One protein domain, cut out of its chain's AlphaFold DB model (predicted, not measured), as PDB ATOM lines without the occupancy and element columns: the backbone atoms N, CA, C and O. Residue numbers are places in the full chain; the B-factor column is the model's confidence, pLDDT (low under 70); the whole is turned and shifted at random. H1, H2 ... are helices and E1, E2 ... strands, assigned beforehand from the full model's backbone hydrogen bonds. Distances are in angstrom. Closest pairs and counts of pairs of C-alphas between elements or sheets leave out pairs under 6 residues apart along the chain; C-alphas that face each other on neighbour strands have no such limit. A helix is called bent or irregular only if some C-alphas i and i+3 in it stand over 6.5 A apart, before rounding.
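Overview. This is residues 8 to 87 of the 102 residues of an uncharacterized protein of Variovorax sp. PBL-H6 (UniProt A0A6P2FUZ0). A strongly twisted sheet of five strands is curled like part of a barrel round one helix, H2, and stays open between its edge strands E4 and E5. The small helix H1 is not on the sheet and follows a long stretch with no named element, residues 28 to 41. The printed part has 80 residues, with five named strands and two named helices in the order E1 E2 H1 E3 E4 H2 E5. The sheet's order is E4 E3 E2 E1 E5, all antiparallel, and the class is mixed, helices and strands. The whole is compact, with a radius of gyration of the C-alphas of 11.8 A, and rounded, with spans of 30 by 28 by 21 A.

Arrangement. E1, residues 8 to 16, and E2, residues 22 to 27, form a hairpin, antiparallel at 157 degrees; N 14 and O 25 are 2.9 A apart, within hydrogen-bond range. E3, residues 49 to 54, is antiparallel to E2 at 152 degrees, with N 24 and O 52 within hydrogen-bond range at 2.9 A. E4, residues 60 to 63, forms a hairpin with E3 at 159 degrees, with N 61 and O 53 within hydrogen-bond range at 2.9 A. E5, residues 82 to 87, is antiparallel to E1 at 152 degrees, with N 11 and O 85 within hydrogen-bond range at 2.9 A. H2, residues 65 to 74, is on one face of the sheet, an arrangement of two layers, a helix layer and a sheet layer. The closest C-alphas of H2 and E4 are those of Ser 71 and Leu 60, 7.1 A apart. H2 and E5 are near each other, with 6 pairs of C-alphas within 10 A. H1, residues 42 to 45, is apart from H2. In H2, 1 of 6 O i to N i+4 pairs and 5 of 7 O i to N i+3 pairs are within hydrogen-bond range; H1 is too short for an O i to N i+4 pair.

Along the chain. E1 begins at C-alpha 8, (-34.244, -28.016, 6.467), and is 24.5 A long. E2 is 15.5 A long, H1 has four residues, E3 is 15.1 A long and E4 has four residues. H2 begins at C-alpha 65, (-30.933, -28.305, 24.110), and is 13.7 A long; it is irregular, with C-alphas 66 and 69 7.7 A apart. E5 is 15.5 A long and ends at C-alpha 87, (-35.282, -26.914, 11.691).

Size, cuts and confidence. The two C-alphas farthest apart are those of Thr 8 and Arg 19, 34.2 A. The first and last printed C-alphas, of Thr 8 and Arg 87, are 5.4 A apart. The printed part has no cut. The link from E2 to H1 is long, with 14 residues. The mean pLDDT of the printed part is 91.7, and no printed residue is under 70.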
ATOM      1  N   THR A   8     -33.347 -28.608   5.479       81.81
ATOM      2  CA  THR A   8     -34.244 -28.016   6.467       81.81
ATOM      3  C   THR A   8     -35.614 -28.640   6.291       81.81
ATOM      4  O   THR A   8     -36.039 -28.902   5.166       81.81
ATOM      5  N   HIS A   9     -36.296 -28.903   7.397       86.31
ATOM      6  CA  HIS A   9     -37.659 -29.408   7.381       86.31
ATOM      7  C   HIS A   9     -38.545 -28.578   8.306       86.31
ATOM      8  O   HIS A   9     -38.066 -27.882   9.200       86.31
ATOM      9  N   THR A  10     -39.849 -28.621   8.046       90.38
ATOM     10  CA  THR A  10     -40.850 -27.946   8.877       90.38
ATOM     11  C   THR A  10     -41.326 -28.898   9.963       90.38
ATOM     12  O   THR A  10     -41.780 -30.001   9.658       90.38
ATOM     13  N   GLU A  11     -41.242 -28.454  11.209       92.94
ATOM     14  CA  GLU A  11     -41.828 -29.117  12.369       92.94
ATOM     15  C   GLU A  11     -42.951 -28.252  12.938       92.94
ATOM     16  O   GLU A  11     -42.910 -27.022  12.861       92.94
ATOM     17  N   THR A  12     -43.939 -28.891  13.555       95.06
ATOM     18  CA  THR A  12     -44.943 -28.200  14.364       95.06
ATOM     19  C   THR A  12     -44.597 -28.369  15.834       95.06
ATOM     20  O   THR A  12     -44.491 -29.495  16.321       95.06
ATOM     21  N   ILE A  13     -44.463 -27.263  16.556       96.19
ATOM     22  CA  ILE A  13     -44.351 -27.259  18.011       96.19
ATOM     23  C   ILE A  13     -45.752 -27.173  18.596       96.19
ATOM     24  O   ILE A  13     -46.513 -26.264  18.270       96.19
ATOM     25  N   TYR A  14     -46.100 -28.120  19.459       96.69
ATOM     26  CA  TYR A  14     -47.407 -28.199  20.095       96.69
ATOM     27  C   TYR A  14     -47.283 -28.181  21.614       96.69
ATOM     28  O   TYR A  14     -46.601 -29.020  22.200       96.69
ATOM     29  N   VAL A  15     -47.994 -27.261  22.263       96.69
ATOM     30  CA  VAL A  15     -48.135 -27.226  23.720       96.69
ATOM     31  C   VAL A  15     -49.378 -28.030  24.083       96.69
ATOM     32  O   VAL A  15     -50.500 -27.527  24.042       96.69
ATOM     33  N   ALA A  16     -49.207 -29.304  24.416       94.69
ATOM     34  CA  ALA A  16     -50.318 -30.169  24.774       94.69
ATOM     35  C   ALA A  16     -50.923 -29.752  26.127       94.69
ATOM     36  O   ALA A  16     -50.192 -29.613  27.117       94.69
ATOM     37  N   PRO A  17     -52.257 -29.587  26.208       92.81
ATOM     38  CA  PRO A  17     -52.913 -29.231  27.454       92.81
ATOM     39  C   PRO A  17     -52.775 -30.370  28.468       92.81
ATOM     40  O   PRO A  17     -53.041 -31.533  28.164       92.81
ATOM     41  N   GLY A  18     -52.406 -30.028  29.698       87.50
ATOM     42  CA  GLY A  18     -52.382 -30.963  30.819       87.50
ATOM     43  C   GLY A  18     -52.996 -30.357  32.076       87.50
ATOM     44  O   GLY A  18     -53.270 -29.163  32.148       87.50
ATOM     45  N   ARG A  19     -53.266 -31.202  33.079       81.56
ATOM     46  CA  ARG A  19     -54.000 -30.785  34.292       81.56
ATOM     47  C   ARG A  19     -53.212 -29.841  35.202       81.56
ATOM     48  O   ARG A  19     -53.809 -28.988  35.841       81.56
ATOM     49  N   ALA A  20     -51.902 -30.041  35.299       87.88
ATOM     50  CA  ALA A  20     -51.016 -29.249  36.156       87.88
ATOM     51  C   ALA A  20     -49.774 -28.747  35.409       87.88
ATOM     52  O   ALA A  20     -49.137 -27.797  35.837       87.88
ATOM     53  N   GLN A  21     -49.408 -29.392  34.308       93.38
ATOM     54  CA  GLN A  21     -48.239 -29.064  33.504       93.38
ATOM     55  C   GLN A  21     -48.621 -29.261  32.044       93.38
ATOM     56  O   GLN A  21     -49.418 -30.157  31.749       93.38
ATOM     57  N   CYS A  22     -48.064 -28.450  31.152       95.62
ATOM     58  CA  CYS A  22     -48.253 -28.626  29.715       95.62
ATOM     59  C   CYS A  22     -46.990 -29.242  29.126       95.62
ATOM     60  O   CYS A  22     -45.889 -28.750  29.363       95.62
ATOM     61  N   ARG A  23     -47.146 -30.329  28.374       95.94
ATOM     62  CA  ARG A  23     -46.028 -30.965  27.671       95.94
ATOM     63  C   ARG A  23     -45.845 -30.293  26.325       95.94
ATOM     64  O   ARG A  23     -46.831 -29.955  25.675       95.94
ATOM     65  N   VAL A  24     -44.603 -30.110  25.915       96.94
ATOM     66  CA  VAL A  24     -44.267 -29.496  24.635       96.94
ATOM     67  C   VAL A  24     -43.750 -30.585  23.714       96.94
ATOM     68  O   VAL A  24     -42.830 -31.316  24.075       96.94
ATOM     69  N   TYR A  25     -44.349 -30.696  22.535       96.75
ATOM     70  CA  TYR A  25     -44.025 -31.713  21.547       96.75
ATOM     71  C   TYR A  25     -43.510 -31.085  20.258       96.75
ATOM     72  O   TYR A  25     -44.076 -30.100  19.787       96.75
ATOM     73  N   ALA A  26     -42.484 -31.693  19.668       94.94
ATOM     74  CA  ALA A  26     -42.103 -31.489  18.280       94.94
ATOM     75  C   ALA A  26     -42.762 -32.568  17.416       94.94
ATOM     76  O   ALA A  26     -42.626 -33.770  17.668       94.94
ATOM     77  N   ILE A  27     -43.493 -32.124  16.401       93.50
ATOM     78  CA  ILE A  27     -44.175 -32.969  15.429       93.50
ATOM     79  C   ILE A  27     -43.424 -32.816  14.107       93.50
ATOM     80  O   ILE A  27     -43.288 -31.688  13.630       93.50
ATOM     81  N   PRO A  28     -42.962 -33.909  13.483       89.44
ATOM     82  CA  PRO A  28     -42.008 -33.859  12.371       89.44
ATOM     83  C   PRO A  28     -42.626 -33.465  11.014       89.44
ATOM     84  O   PRO A  28     -42.231 -33.967   9.963       89.44
ATOM     85  N   HIS A  29     -43.672 -32.646  11.026       83.44
ATOM     86  CA  HIS A  29     -44.342 -32.138   9.837       83.44
ATOM     87  C   HIS A  29     -45.171 -30.896  10.172       83.44
ATOM     88  O   HIS A  29     -45.635 -30.718  11.304       83.44
ATOM     89  N   GLY A  30     -45.381 -30.057   9.158       85.56
ATOM     90  CA  GLY A  30     -46.356 -28.971   9.203       85.56
ATOM     91  C   GLY A  30     -47.792 -29.492   9.248       85.56
ATOM     92  O   GLY A  30     -48.083 -30.624   8.838       85.56
ATOM     93  N   MET A  31     -48.697 -28.662   9.749       87.06
ATOM     94  CA  MET A  31     -50.123 -28.963   9.794       87.06
ATOM     95  C   MET A  31     -50.798 -28.549   8.487       87.06
ATOM     96  O   MET A  31     -50.421 -27.581   7.826       87.06
ATOM     97  N   ARG A  32     -51.856 -29.267   8.099       86.25
ATOM     98  CA  ARG A  32     -52.716 -28.795   7.006       86.25
ATOM     99  C   ARG A  32     -53.461 -27.523   7.433       86.25
ATOM    100  O   ARG A  32     -53.718 -27.339   8.626       86.25
ATOM    101  N   PRO A  33     -53.896 -26.674   6.484       85.06
ATOM    102  CA  PRO A  33     -54.749 -25.536   6.808       85.06
ATOM    103  C   PRO A  33     -55.973 -25.975   7.625       85.06
ATOM    104  O   PRO A  33     -56.691 -26.891   7.220       85.06
ATOM    105  N   ASN A  34     -56.209 -25.311   8.759       85.50
ATOM    106  CA  ASN A  34     -57.280 -25.603   9.726       85.50
ATOM    107  C   ASN A  34     -57.183 -26.953  10.466       85.50
ATOM    108  O   ASN A  34     -58.143 -27.336  11.130       85.50
ATOM    109  N   GLN A  35     -56.058 -27.666  10.379       90.44
ATOM    110  CA  GLN A  35     -55.797 -28.861  11.181       90.44
ATOM    111  C   GLN A  35     -54.984 -28.479  12.422       90.44
ATOM    112  O   GLN A  35     -53.947 -27.827  12.304       90.44
ATOM    113  N   ALA A  36     -55.432 -28.897  13.604       89.38
ATOM    114  CA  ALA A  36     -54.648 -28.808  14.827       89.38
ATOM    115  C   ALA A  36     -53.947 -30.146  15.113       89.38
ATOM    116  O   ALA A  36     -54.469 -31.205  14.757       89.38
ATOM    117  N   PRO A  37     -52.814 -30.148  15.840       90.81
ATOM    118  CA  PRO A  37     -52.133 -31.375  16.251       90.81
ATOM    119  C   PRO A  37     -53.044 -32.415  16.909       90.81
ATOM    120  O   PRO A  37     -52.983 -33.596  16.589       90.81
ATOM    121  N   ARG A  38     -53.964 -31.983  17.779       88.81
ATOM    122  CA  ARG A  38     -54.935 -32.874  18.442       88.81
ATOM    123  C   ARG A  38     -55.867 -33.629  17.483       88.81
ATOM    124  O   ARG A  38     -56.465 -34.615  17.898       88.81
ATOM    125  N   ASP A  39     -56.002 -33.157  16.244       88.75
ATOM    126  CA  ASP A  39     -56.845 -33.771  15.215       88.75
ATOM    127  C   ASP A  39     -56.105 -34.901  14.471       88.75
ATOM    128  O   ASP A  39     -56.700 -35.606  13.653       88.75
ATOM    129  N   LEU A  40     -54.801 -35.088  14.722       87.00
ATOM    130  CA  LEU A  40     -54.020 -36.184  14.156       87.00
ATOM    131  C   LEU A  40     -54.456 -37.529  14.747       87.00
ATOM    132  O   LEU A  40     -54.640 -37.665  15.957       87.00
ATOM    133  N   ALA A  41     -54.568 -38.550  13.897       86.12
ATOM    134  CA  ALA A  41     -54.852 -39.911  14.345       86.12
ATOM    135  C   ALA A  41     -53.695 -40.473  15.192       86.12
ATOM    136  O   ALA A  41     -52.537 -40.117  14.973       86.12
ATOM    137  N   ALA A  42     -54.001 -41.399  16.107       83.94
ATOM    138  CA  ALA A  42     -53.034 -41.973  17.049       83.94
ATOM    139  C   ALA A  42     -51.692 -42.430  16.421       83.94
ATOM    140  O   ALA A  42     -50.660 -42.058  16.971       83.94
ATOM    141  N   PRO A  43     -51.646 -43.087  15.239       86.19
ATOM    142  CA  PRO A  43     -50.372 -43.487  14.625       86.19
ATOM    143  C   PRO A  43     -49.435 -42.321  14.280       86.19
ATOM    144  O   PRO A  43     -48.227 -42.501  14.171       86.19
ATOM    145  N   TYR A  44     -49.980 -41.121  14.069       83.06
ATOM    146  CA  TYR A  44     -49.189 -39.909  13.858       83.06
ATOM    147  C   TYR A  44     -48.788 -39.244  15.177       83.06
ATOM    148  O   TYR A  44     -47.789 -38.529  15.209       83.06
ATOM    149  N   GLN A  45     -49.549 -39.478  16.251       86.62
ATOM    150  CA  GLN A  45     -49.207 -39.023  17.600       86.62
ATOM    151  C   GLN A  45     -48.022 -39.802  18.179       86.62
ATOM    152  O   GLN A  45     -47.225 -39.232  18.913       86.62
ATOM    153  N   ASP A  46     -47.839 -41.060  17.769       86.44
ATOM    154  CA  ASP A  46     -46.675 -41.878  18.149       86.44
ATOM    155  C   ASP A  46     -45.335 -41.287  17.670       86.44
ATOM    156  O   ASP A  46     -44.274 -41.627  18.189       86.44
ATOM    157  N   LEU A  47     -45.371 -40.385  16.684       87.06
ATOM    158  CA  LEU A  47     -44.192 -39.691  16.157       87.06
ATOM    159  C   LEU A  47     -43.858 -38.412  16.933       87.06
ATOM    160  O   LEU A  47     -42.859 -37.761  16.627       87.06
ATOM    161  N   TRP A  48     -44.711 -38.000  17.871       91.62
ATOM    162  CA  TRP A  48     -44.511 -36.769  18.624       91.62
ATOM    163  C   TRP A  48     -43.358 -36.954  19.594       91.62
ATOM    164  O   TRP A  48     -43.391 -37.822  20.468       91.62
ATOM    165  N   ARG A  49     -42.347 -36.096  19.481       93.75
ATOM    166  CA  ARG A  49     -41.233 -36.096  20.424       93.75
ATOM    167  C   ARG A  49     -41.494 -35.070  21.509       93.75
ATOM    168  O   ARG A  49     -41.689 -33.899  21.206       93.75
ATOM    169  N   GLU A  50     -41.521 -35.496  22.765       95.44
ATOM    170  CA  GLU A  50     -41.588 -34.568  23.895       95.44
ATOM    171  C   GLU A  50     -40.261 -33.813  23.993       95.44
ATOM    172  O   GLU A  50     -39.225 -34.427  24.222       95.44
ATOM    173  N   ILE A  51     -40.297 -32.496  23.804       96.31
ATOM    174  CA  ILE A  51     -39.108 -31.635  23.796       96.31
ATOM    175  C   ILE A  51     -39.036 -30.709  25.005       96.31
ATOM    176  O   ILE A  51     -38.042 -30.013  25.169       96.31
ATOM    177  N   GLY A  52     -40.073 -30.642  25.839       96.12
ATOM    178  CA  GLY A  52     -40.082 -29.734  26.977       96.12
ATOM    179  C   GLY A  52     -41.345 -29.797  27.822       96.12
ATOM    180  O   GLY A  52     -42.289 -30.537  27.535       96.12
ATOM    181  N   LEU A  53     -41.351 -28.993  28.882       96.94
ATOM    182  CA  LEU A  53     -42.407 -28.987  29.887       96.94
ATOM    183  C   LEU A  53     -42.619 -27.582  30.451       96.94
ATOM    184  O   LEU A  53     -41.674 -26.934  30.902       96.94
ATOM    185  N   LEU A  54     -43.877 -27.153  30.495       95.94
ATOM    186  CA  LEU A  54     -44.324 -25.951  31.191       95.94
ATOM    187  C   LEU A  54     -44.947 -26.313  32.542       95.94
ATOM    188  O   LEU A  54     -45.720 -27.271  32.654       95.94
ATOM    189  N   ASN A  55     -44.656 -25.519  33.570       94.50
ATOM    190  CA  ASN A  55     -45.283 -25.645  34.886       94.50
ATOM    191  C   ASN A  55     -46.722 -25.058  34.900       94.50
ATOM    192  O   ASN A  55     -47.180 -24.527  33.885       94.50
ATOM    193  N   PRO A  56     -47.456 -25.098  36.035       92.81
ATOM    194  CA  PRO A  56     -48.810 -24.537  36.105       92.81
ATOM    195  C   PRO A  56     -48.900 -23.024  35.838       92.81
ATOM    196  O   PRO A  56     -49.989 -22.516  35.587       92.81
ATOM    197  N   LYS A  57     -47.782 -22.295  35.925       94.44
ATOM    198  CA  LYS A  57     -47.677 -20.860  35.627       94.44
ATOM    199  C   LYS A  57     -47.263 -20.583  34.178       94.44
ATOM    200  O   LYS A  57     -47.035 -19.429  33.838       94.44
ATOM    201  N   LEU A  58     -47.180 -21.623  33.342       93.94
ATOM    202  CA  LEU A  58     -46.700 -21.563  31.957       93.94
ATOM    203  C   LEU A  58     -45.218 -21.163  31.838       93.94
ATOM    204  O   LEU A  58     -44.776 -20.708  30.786       93.94
ATOM    205  N   GLU A  59     -44.438 -21.357  32.903       95.44
ATOM    206  CA  GLU A  59     -42.987 -21.160  32.880       95.44
ATOM    207  C   GLU A  59     -42.311 -22.446  32.391       95.44
ATOM    208  O   GLU A  59     -42.671 -23.551  32.820       95.44
ATOM    209  N   LEU A  60     -41.322 -22.303  31.510       94.25
ATOM    210  CA  LEU A  60     -40.555 -23.418  30.969       94.25
ATOM    211  C   LEU A  60     -39.648 -24.016  32.048       94.25
ATOM    212  O   LEU A  60     -38.759 -23.352  32.576       94.25
ATOM    213  N   VAL A  61     -39.888 -25.281  32.387       94.94
ATOM    214  CA  VAL A  61     -39.133 -26.023  33.411       94.94
ATOM    215  C   VAL A  61     -37.935 -26.723  32.793       94.94
ATOM    216  O   VAL A  61     -36.855 -26.767  33.379       94.94
ATOM    217  N   CYS A  62     -38.141 -27.302  31.616       93.31
ATOM    218  CA  CYS A  62     -37.108 -27.972  30.854       93.31
ATOM    219  C   CYS A  62     -37.410 -27.884  29.363       93.31
ATOM    220  O   CYS A  62     -38.569 -27.795  28.946       93.31
ATOM    221  N   ILE A  63     -36.340 -27.929  28.577       96.12
ATOM    222  CA  ILE A  63     -36.383 -28.002  27.125       96.12
ATOM    223  C   ILE A  63     -35.171 -28.785  26.627       96.12
ATOM    224  O   ILE A  63     -34.092 -28.717  27.220       96.12
ATOM    225  N   GLU A  64     -35.346 -29.551  25.556       94.94
ATOM    226  CA  GLU A  64     -34.240 -30.184  24.853       94.94
ATOM    227  C   GLU A  64     -33.251 -29.104  24.375       94.94
ATOM    228  O   GLU A  64     -33.682 -28.100  23.805       94.94
ATOM    229  N   PRO A  65     -31.926 -29.303  24.520       92.62
ATOM    230  CA  PRO A  65     -30.933 -28.305  24.110       92.62
ATOM    231  C   PRO A  65     -31.045 -27.889  22.641       92.62
ATOM    232  O   PRO A  65     -30.753 -26.747  22.300       92.62
ATOM    233  N   ALA A  66     -31.500 -28.802  21.777       90.31
ATOM    234  CA  ALA A  66     -31.733 -28.506  20.371       90.31
ATOM    235  C   ALA A  66     -32.834 -27.453  20.159       90.31
ATOM    236  O   ALA A  66     -32.795 -26.788  19.139       90.31
ATOM    237  N   TYR A  67     -33.768 -27.268  21.095       93.81
ATOM    238  CA  TYR A  67     -34.901 -26.336  20.993       93.81
ATOM    239  C   TYR A  67     -34.745 -25.143  21.938       93.81
ATOM    240  O   TYR A  67     -35.686 -24.376  22.120       93.81
ATOM    241  N   ALA A  68     -33.573 -24.970  22.557       93.25
ATOM    242  CA  ALA A  68     -33.333 -23.892  23.512       93.25
ATOM    243  C   ALA A  68     -33.568 -22.496  22.907       93.25
ATOM    244  O   ALA A  68     -33.963 -21.581  23.627       93.25
ATOM    245  N   ASP A  69     -33.383 -22.344  21.593       94.38
ATOM    246  CA  ASP A  69     -33.663 -21.112  20.855       94.38
ATOM    247  C   ASP A  69     -35.153 -20.740  20.821       94.38
ATOM    248  O   ASP A  69     -35.470 -19.568  20.674       94.38
ATOM    249  N   LEU A  70     -36.054 -21.706  21.032       94.69
ATOM    250  CA  LEU A  70     -37.506 -21.498  21.084       94.69
ATOM    251  C   LEU A  70     -38.034 -21.287  22.509       94.69
ATOM    252  O   LEU A  70     -39.245 -21.259  22.722       94.69
ATOM    253  N   SER A  71     -37.156 -21.209  23.510       94.25
ATOM    254  CA  SER A  71     -37.579 -21.136  24.913       94.25
ATOM    255  C   SER A  71     -38.500 -19.944  25.194       94.25
ATOM    256  O   SER A  71     -39.541 -20.131  25.828       94.25
ATOM    257  N   ASP A  72     -38.163 -18.766  24.670       94.38
ATOM    258  CA  ASP A  72     -38.962 -17.547  24.825       94.38
ATOM    259  C   ASP A  72     -40.287 -17.607  24.049       94.38
ATOM    260  O   ASP A  72     -41.299 -17.108  24.533       94.38
ATOM    261  N   ASP A  73     -40.308 -18.267  22.885       94.62
ATOM    262  CA  ASP A  73     -41.524 -18.449  22.081       94.62
ATOM    263  C   ASP A  73     -42.511 -19.428  22.734       94.62
ATOM    264  O   ASP A  73     -43.722 -19.313  22.554       94.62
ATOM    265  N   ILE A  74     -41.997 -20.414  23.478       94.81
ATOM    266  CA  ILE A  74     -42.792 -21.447  24.154       94.81
ATOM    267  C   ILE A  74     -43.277 -20.971  25.531       94.81
ATOM    268  O   ILE A  74     -44.370 -21.347  25.971       94.81
ATOM    269  N   ALA A  75     -42.479 -20.169  26.236       94.94
ATOM    270  CA  ALA A  75     -42.833 -19.665  27.556       94.94
ATOM    271  C   ALA A  75     -44.110 -18.806  27.503       94.94
ATOM    272  O   ALA A  75     -44.289 -17.952  26.641       94.94
ATOM    273  N   GLY A  76     -45.026 -19.030  28.445       92.69
ATOM    274  CA  GLY A  76     -46.299 -18.305  28.502       92.69
ATOM    275  C   GLY A  76     -47.375 -18.795  27.525       92.69
ATOM    276  O   GLY A  76     -48.516 -18.336  27.621       92.69
ATOM    277  N   LEU A  77     -47.071 -19.745  26.633       94.50
ATOM    278  CA  LEU A  77     -48.077 -20.333  25.752       94.50
ATOM    279  C   LEU A  77     -49.078 -21.196  26.527       94.50
ATOM    280  O   LEU A  77     -48.726 -21.994  27.398       94.50
ATOM    281  N   MET A  78     -50.356 -21.053  26.177       92.44
ATOM    282  CA  MET A  78     -51.433 -21.837  26.773       92.44
ATOM    283  C   MET A  78     -51.499 -23.251  26.191       92.44
ATOM    284  O   MET A  78     -51.249 -23.481  25.012       92.44
ATOM    285  N   GLY A  79     -51.941 -24.210  27.005       92.25
ATOM    286  CA  GLY A  79     -52.254 -25.549  26.516       92.25
ATOM    287  C   GLY A  79     -53.246 -25.514  25.347       92.25
ATOM    288  O   GLY A  79     -54.293 -24.874  25.421       92.25
ATOM    289  N   GLY A  80     -52.923 -26.233  24.274       92.44
ATOM    290  CA  GLY A  80     -53.683 -26.290  23.029       92.44
ATOM    291  C   GLY A  80     -53.126 -25.416  21.900       92.44
ATOM    292  O   GLY A  80     -53.606 -25.547  20.775       92.44
ATOM    293  N   THR A  81     -52.131 -24.561  22.155       94.56
ATOM    294  CA  THR A  81     -51.492 -23.747  21.109       94.56
ATOM    295  C   THR A  81     -50.439 -24.531  20.336       94.56
ATOM    296  O   THR A  81     -49.771 -25.407  20.888       94.56
ATOM    297  N   TYR A  82     -50.246 -24.172  19.069       95.38
ATOM    298  CA  TYR A  82     -49.181 -24.704  18.228       95.38
ATOM    299  C   TYR A  82     -48.676 -23.654  17.242       95.38
ATOM    300  O   TYR A  82     -49.398 -22.714  16.910       95.38
ATOM    301  N   PHE A  83     -47.448 -23.840  16.770       94.38
ATOM    302  CA  PHE A  83     -46.840 -23.037  15.715       94.38
ATOM    303  C   PHE A  83     -45.867 -23.885  14.898       94.38
ATOM    304  O   PHE A  83     -45.405 -24.931  15.351       94.38
ATOM    305  N   GLU A  84     -45.561 -23.440  13.688       93.81
ATOM    306  CA  GLU A  84     -44.606 -24.111  12.810       93.81
ATOM    307  C   GLU A  84     -43.237 -23.447  12.902       93.81
ATOM    308  O   GLU A  84     -43.125 -22.227  13.033       93.81
ATOM    309  N   THR A  85     -42.187 -24.252  12.814       92.06
ATOM    310  CA  THR A  85     -40.803 -23.783  12.773       92.06
ATOM    311  C   THR A  85     -40.000 -24.601  11.772       92.06
ATOM    312  O   THR A  85     -40.321 -25.751  11.471       92.06
ATOM    313  N   THR A  86     -38.954 -24.003  11.212       90.75
ATOM    314  CA  THR A  86     -38.051 -24.675  10.277       90.75
ATOM    315  C   THR A  86     -36.772 -25.065  11.001       90.75
ATOM    316  O   THR A  86     -36.081 -24.212  11.554       90.75
ATOM    317  N   ARG A  87     -36.436 -26.356  10.983       85.06
ATOM    318  CA  ARG A  87     -35.282 -26.914  11.691       85.06
ATOM    319  C   ARG A  87     -34.288 -27.550  10.720       85.06
ATOM    320  O   ARG A  87     -34.701 -28.135   9.718       85.06
TER     321      ARG A  87